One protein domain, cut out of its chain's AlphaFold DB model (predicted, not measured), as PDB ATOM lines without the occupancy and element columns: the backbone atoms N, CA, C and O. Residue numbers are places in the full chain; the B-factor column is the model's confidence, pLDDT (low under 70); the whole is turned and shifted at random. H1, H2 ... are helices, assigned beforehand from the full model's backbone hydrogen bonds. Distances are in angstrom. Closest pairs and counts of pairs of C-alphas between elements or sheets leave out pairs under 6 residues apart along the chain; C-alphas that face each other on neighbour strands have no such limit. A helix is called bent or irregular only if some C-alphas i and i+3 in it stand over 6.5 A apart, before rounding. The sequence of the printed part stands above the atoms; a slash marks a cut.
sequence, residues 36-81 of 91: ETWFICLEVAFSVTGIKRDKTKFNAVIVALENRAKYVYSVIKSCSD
ATOM      1  N   GLU A  36       6.628  42.756  11.207       89.94
ATOM      2  CA  GLU A  36       7.475  43.410  12.210       89.94
ATOM      3  C   GLU A  36       7.119  42.932  13.618       89.94
ATOM      4  O   GLU A  36       7.996  42.459  14.346       89.94
ATOM      5  N   THR A  37       5.833  42.966  13.979       92.38
ATOM      6  CA  THR A  37       5.373  42.477  15.283       92.38
ATOM      7  C   THR A  37       5.642  40.983  15.430       92.38
ATOM      8  O   THR A  37       6.140  40.550  16.473       92.38
ATOM      9  N   TRP A  38       5.393  40.185  14.383       92.12
ATOM     10  CA  TRP A  38       5.714  38.756  14.398       92.12
ATOM     11  C   TRP A  38       7.196  38.499  14.709       92.12
ATOM     12  O   TRP A  38       7.515  37.666  15.565       92.12
ATOM     13  N   PHE A  39       8.104  39.227  14.053       91.31
ATOM     14  CA  PHE A  39       9.541  39.044  14.242       91.31
ATOM     15  C   PHE A  39       9.993  39.443  15.654       91.31
ATOM     16  O   PHE A  39      10.767  38.712  16.273       91.31
ATOM     17  N   ILE A  40       9.459  40.541  16.205       93.00
ATOM     18  CA  ILE A  40       9.734  40.968  17.588       93.00
ATOM     19  C   ILE A  40       9.276  39.897  18.585       93.00
ATOM     20  O   ILE A  40      10.031  39.507  19.478       93.00
ATOM     21  N   CYS A  41       8.058  39.369  18.428       92.75
ATOM     22  CA  CYS A  41       7.554  38.299  19.288       92.75
ATOM     23  C   CYS A  41       8.432  37.040  19.215       92.75
ATOM     24  O   CYS A  41       8.686  36.395  20.235       92.75
ATOM     25  N   LEU A  42       8.930  36.704  18.023       91.94
ATOM     26  CA  LEU A  42       9.830  35.575  17.818       91.94
ATOM     27  C   LEU A  42      11.199  35.793  18.491       91.94
ATOM     28  O   LEU A  42      11.740  34.874  19.107       91.94
ATOM     29  N   GLU A  43      11.743  37.009  18.436       90.31
ATOM     30  CA  GLU A  43      12.996  37.368  19.110       90.31
ATOM     31  C   GLU A  43      12.883  37.280  20.639       90.31
ATOM     32  O   GLU A  43      13.766  36.734  21.316       90.31
ATOM     33  N   VAL A  44      11.760  37.745  21.192       91.88
ATOM     34  CA  VAL A  44      11.451  37.580  22.617       91.88
ATOM     35  C   VAL A  44      11.350  36.094  22.970       91.88
ATOM     36  O   VAL A  44      11.932  35.665  23.968       91.88
ATOM     37  N   ALA A  45      10.704  35.276  22.130       89.94
ATOM     38  CA  ALA A  45      10.615  33.832  22.344       89.94
ATOM     39  C   ALA A  45      12.000  33.159  22.376       89.94
ATOM     40  O   ALA A  45      12.258  32.329  23.252       89.94
ATOM     41  N   PHE A  46      12.934  33.541  21.496       90.75
ATOM     42  CA  PHE A  46      14.321  33.054  21.562       90.75
ATOM     43  C   PHE A  46      15.031  33.460  22.854       90.75
ATOM     44  O   PHE A  46      15.790  32.668  23.417       90.75
ATOM     45  N   SER A  47      14.766  34.672  23.337       88.88
ATOM     46  CA  SER A  47      15.361  35.191  24.570       88.88
ATOM     47  C   SER A  47      14.872  34.426  25.802       88.88
ATOM     48  O   SER A  47      15.683  34.026  26.634       88.88
ATOM     49  N   VAL A  48      13.566  34.144  25.883       88.75
ATOM     50  CA  VAL A  48      12.952  33.390  26.991       88.75
ATOM     51  C   VAL A  48      13.358  31.913  26.974       88.75
ATOM     52  O   VAL A  48      13.567  31.315  28.025       88.75
ATOM     53  N   THR A  49      13.510  31.319  25.789       85.88
ATOM     54  CA  THR A  49      13.885  29.899  25.627       85.88
ATOM     55  C   THR A  49      15.387  29.639  25.739       85.88
ATOM     56  O   THR A  49      15.816  28.488  25.716       85.88
ATOM     57  N   GLY A  50      16.208  30.688  25.846       85.62
ATOM     58  CA  GLY A  50      17.662  30.555  25.930       85.62
ATOM     59  C   GLY A  50      18.333  30.152  24.611       85.62
ATOM     60  O   GLY A  50      19.499  29.746  24.615       85.62
ATOM     61  N   ILE A  51      17.649  30.287  23.470       85.50
ATOM     62  CA  ILE A  51      18.233  30.030  22.148       85.50
ATOM     63  C   ILE A  51      19.180  31.182  21.798       85.50
ATOM     64  O   ILE A  51      18.777  32.235  21.309       85.50
ATOM     65  N   LYS A  52      20.477  30.973  22.040       84.88
ATOM     66  CA  LYS A  52      21.518  31.997  21.824       84.88
ATOM     67  C   LYS A  52      22.238  31.881  20.482       84.88
ATOM     68  O   LYS A  52      22.755  32.872  19.990       84.88
ATOM     69  N   ARG A  53      22.296  30.684  19.889       88.69
ATOM     70  CA  ARG A  53      23.058  30.441  18.654       88.69
ATOM     71  C   ARG A  53      22.292  30.943  17.433       88.69
ATOM     72  O   ARG A  53      21.212  30.429  17.142       88.69
ATOM     73  N   ASP A  54      22.908  31.826  16.655       87.12
ATOM     74  CA  ASP A  54      22.305  32.405  15.445       87.12
ATOM     75  C   ASP A  54      21.863  31.346  14.438       87.12
ATOM     76  O   ASP A  54      20.767  31.425  13.895       87.12
ATOM     77  N   LYS A  55      22.649  30.275  14.269       87.25
ATOM     78  CA  LYS A  55      22.268  29.140  13.414       87.25
ATOM     79  C   LYS A  55      20.942  28.498  13.843       87.25
ATOM     80  O   LYS A  55      20.169  28.053  13.005       87.25
ATOM     81  N   THR A  56      20.679  28.432  15.149       86.88
ATOM     82  CA  THR A  56      19.439  27.845  15.685       86.88
ATOM     83  C   THR A  56      18.264  28.802  15.517       86.88
ATOM     84  O   THR A  56      17.208  28.370  15.065       86.88
ATOM     85  N   LYS A  57      18.468  30.099  15.786       88.12
ATOM     86  CA  LYS A  57      17.469  31.148  15.520       88.12
ATOM     87  C   LYS A  57      17.075  31.173  14.044       88.12
ATOM     88  O   LYS A  57      15.895  31.128  13.722       88.12
ATOM     89  N   PHE A  58      18.064  31.148  13.151       87.31
ATOM     90  CA  PHE A  58      17.857  31.100  11.707       87.31
ATOM     91  C   PHE A  58      17.022  29.886  11.293       87.31
ATOM     92  O   PHE A  58      16.006  30.038  10.622       87.31
ATOM     93  N   ASN A  59      17.394  28.683  11.741       86.19
ATOM     94  CA  ASN A  59      16.628  27.476  11.434       86.19
ATOM     95  C   ASN A  59      15.179  27.566  11.940       86.19
ATOM     96  O   ASN A  59      14.265  27.155  11.231       86.19
ATOM     97  N   ALA A  60      14.960  28.126  13.132       86.44
ATOM     98  CA  ALA A  60      13.622  28.313  13.685       86.44
ATOM     99  C   ALA A  60      12.786  29.315  12.871       86.44
ATOM    100  O   ALA A  60      11.626  29.032  12.587       86.44
ATOM    101  N   VAL A  61      13.379  30.425  12.416       88.12
ATOM    102  CA  VAL A  61      12.728  31.381  11.499       88.12
ATOM    103  C   VAL A  61      12.309  30.686  10.202       88.12
ATOM    104  O   VAL A  61      11.173  30.830   9.761       88.12
ATOM    105  N   ILE A  62      13.199  29.889   9.604       86.06
ATOM    106  CA  ILE A  62      12.902  29.144   8.373       86.06
ATOM    107  C   ILE A  62      11.740  28.165   8.575       86.06
ATOM    108  O   ILE A  62      10.863  28.085   7.719       86.06
ATOM    109  N   VAL A  63      11.701  27.450   9.702       85.06
ATOM    110  CA  VAL A  63      10.586  26.547  10.029       85.06
ATOM    111  C   VAL A  63       9.283  27.324  10.236       85.06
ATOM    112  O   VAL A  63       8.254  26.918   9.701       85.06
ATOM    113  N   ALA A  64       9.323  28.459  10.941       85.81
ATOM    114  CA  ALA A  64       8.149  29.293  11.213       85.81
ATOM    115  C   ALA A  64       7.533  29.914   9.944       85.81
ATOM    116  O   ALA A  64       6.335  30.178   9.906       85.81
ATOM    117  N   LEU A  65       8.328  30.104   8.888       85.56
ATOM    118  CA  LEU A  65       7.862  30.576   7.580       85.56
ATOM    119  C   LEU A  65       7.157  29.487   6.749       85.56
ATOM    120  O   LEU A  65       6.575  29.799   5.706       85.56
ATOM    121  N   GLU A  66       7.213  28.220   7.169       83.69
ATOM    122  CA  GLU A  66       6.579  27.071   6.511       83.69
ATOM    123  C   GLU A  66       6.803  27.054   4.979       83.69
ATOM    124  O   GLU A  66       7.928  27.135   4.483       83.69
ATOM    125  N   ASN A  67       5.726  26.991   4.184       80.81
ATOM    126  CA  ASN A  67       5.773  26.973   2.719       80.81
ATOM    127  C   ASN A  67       6.373  28.252   2.109       80.81
ATOM    128  O   ASN A  67       6.810  28.240   0.954       80.81
ATOM    129  N   ARG A  68       6.429  29.350   2.872       75.88
ATOM    130  CA  ARG A  68       6.997  30.637   2.445       75.88
ATOM    131  C   ARG A  68       8.509  30.698   2.655       75.88
ATOM    132  O   ARG A  68       9.164  31.579   2.100       75.88
ATOM    133  N   ALA A  69       9.090  29.714   3.343       76.00
ATOM    134  CA  ALA A  69      10.533  29.584   3.510       76.00
ATOM    135  C   ALA A  69      11.284  29.528   2.172       76.00
ATOM    136  O   ALA A  69      12.374  30.080   2.057       76.00
ATOM    137  N   LYS A  70      10.694  28.918   1.130       71.06
ATOM    138  CA  LYS A  70      11.286  28.884  -0.221       71.06
ATOM    139  C   LYS A  70      11.478  30.283  -0.796       71.06
ATOM    140  O   LYS A  70      12.518  30.557  -1.388       71.06
ATOM    141  N   TYR A  71      10.491  31.157  -0.599       68.25
ATOM    142  CA  TYR A  71      10.553  32.542  -1.050       68.25
ATOM    143  C   TYR A  71      11.649  33.294  -0.297       68.25
ATOM    144  O   TYR A  71      12.565  33.819  -0.923       68.25
ATOM    145  N   VAL A  72      11.638  33.242   1.037       68.69
ATOM    146  CA  VAL A  72      12.638  33.930   1.868       68.69
ATOM    147  C   VAL A  72      14.054  33.417   1.593       68.69
ATOM    148  O   VAL A  72      14.962  34.215   1.398       68.69
ATOM    149  N   TYR A  73      14.246  32.102   1.465       69.69
ATOM    150  CA  TYR A  73      15.534  31.521   1.090       69.69
ATOM    151  C   TYR A  73      15.992  31.977  -0.300       69.69
ATOM    152  O   TYR A  73      17.162  32.307  -0.481       69.69
ATOM    153  N   SER A  74      15.084  32.038  -1.282       68.12
ATOM    154  CA  SER A  74      15.413  32.525  -2.626       68.12
ATOM    155  C   SER A  74      15.808  34.003  -2.632       68.12
ATOM    156  O   SER A  74      16.766  34.366  -3.309       68.12
ATOM    157  N   VAL A  75      15.140  34.830  -1.820       67.06
ATOM    158  CA  VAL A  75      15.456  36.253  -1.656       67.06
ATOM    159  C   VAL A  75      16.809  36.417  -0.966       67.06
ATOM    160  O   VAL A  75      17.672  37.107  -1.499       67.06
ATOM    161  N   ILE A  76      17.051  35.720   0.149       67.56
ATOM    162  CA  ILE A  76      18.340  35.747   0.858       67.56
ATOM    163  C   ILE A  76      19.473  35.303  -0.068       67.56
ATOM    164  O   ILE A  76      20.489  35.987  -0.149       67.56
ATOM    165  N   LYS A  77      19.281  34.204  -0.807       73.50
ATOM    166  CA  LYS A  77      20.258  33.723  -1.787       73.50
ATOM    167  C   LYS A  77      20.505  34.759  -2.887       73.50
ATOM    168  O   LYS A  77      21.647  35.017  -3.240       73.50
ATOM    169  N   SER A  78      19.453  35.394  -3.400       64.62
ATOM    170  CA  SER A  78      19.598  36.450  -4.408       64.62
ATOM    171  C   SER A  78      20.333  37.686  -3.871       64.62
ATOM    172  O   SER A  78      21.103  38.304  -4.602       64.62
ATOM    173  N   CYS A  79      20.167  38.009  -2.584       59.66
ATOM    174  CA  CYS A  79      20.916  39.066  -1.911       59.66
ATOM    175  C   CYS A  79      22.375  38.665  -1.641       59.66
ATOM    176  O   CYS A  79      23.256  39.508  -1.784       59.66
ATOM    177  N   SER A  80      22.663  37.403  -1.304       63.66
ATOM    178  CA  SER A  80      24.040  36.926  -1.103       63.66
ATOM    179  C   SER A  80      24.814  36.770  -2.412       63.66
ATOM    180  O   SER A  80      26.021  36.987  -2.436       63.66
ATOM    181  N   ASP A  81      24.120  36.425  -3.499       64.06
ATOM    182  CA  ASP A  81      24.692  36.311  -4.846       64.06
ATOM    183  C   ASP A  81      24.847  37.689  -5.520       64.06
ATOM    184  O   ASP A  81      25.551  37.816  -6.529       64.06
TER     185      ASP A  81
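This is residues 36 to 81 of the 91 residues of an uncharacterized protein of Culex quinquefasciatus (UniProt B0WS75). Three helices make an open zigzag: H1 runs one way, H2 turns back after it at a steep tilt, and H3 turns back again from the last end of H2, with residues 74 to 81, of which 74 to 80 belong to H3, sticking out free. H2 is in the middle of the zigzag, and the neighbouring helices come near each other at few places, with H1 and H3 apart. The printed part has 46 residues with three named helices, H1, H2 and H3 in that order along the chain, and no named strand, and its class is all helix. It is only just loose, close to compact, with a radius of gyration of the C-alphas of 11.6 A. The outline is elongated, and the C-alphas span 33 by 20 by 16 A along their three main axes.

The printed part begins with H1, residues 36 to 49, and a tight link of 4 residues joins it to H2, residues 54 to 64. H1 and H2 are close but not clearly touching, with 1 pair of C-alphas within 8 A. This closest pair is that of Phe 46 and Lys 57, whose C-alphas are 7.1 A apart. The centres of the two helices are 11.6 A apart. Their lines stand at a steep tilt of 55 degrees, and they run opposite ways. A tight link of 1 residue, Leu 65, then joins H2 to H3, residues 66 to 80. H2 and H3 are also close but not clearly touching, with 2 pairs of C-alphas within 8 A. Their closest C-alphas are those of Ile 62 and Ala 69, 5.4 A apart. Their centres are 12.8 A apart. They run opposite ways at a steep tilt of 46 degrees. H1 and H3 are apart, with no C-alpha of the one within 8 A of the other. In H1 and H2 every pair of O i and N i+4 is within hydrogen-bond range, while in H3 this holds for 9 of 11 pairs.

H1 starts at Glu 36, whose C-alpha is at (7.475, 43.410, 12.210), and ends at Thr 49, with 20.1 A from its first to its last C-alpha. Residues 50 to 53 follow as the link. H2 goes from Asp 54 to Ala 64, 15.1 A from first to last C-alpha, and its last C-alpha is at (8.149, 29.293, 11.213). H3, the longest helix by residues, goes from Glu 66 to Ser 80 and measures 21.4 A from first to last C-alpha. Its last C-alpha, that of Ser 80, is at (24.040, 36.926, -1.103). H3 is irregular, but only just: C-alphas 67 and 70 are 6.53 A apart, and its line is a rough one. Asp 81 follows H3 as the last printed residue.

The two C-alphas farthest apart are those of Val 48 and Asp 81, at 34.1 A. From the first to the last printed C-alpha, Glu 36 to Asp 81, the distance is 25.3 A. Residues 74 to 81, of which 74 to 80 belong to H3, stand free. Without them the body has 38 residues, spans 27 by 22 by 11 A and has a radius of gyration of 10.2 A. The printed part has no cut, and both links, H1 to H2 and H2 to H3, are tight. In the full chain of 91 residues it begins at residue 36 and ends at residue 81. The mean pLDDT of the printed part is 82.1, with 91 for H1, 87 for H2 and 71 for H3. The model's confidence is low, under 70, at 10 residues, namely residues 71 to 76 and 78 to 81.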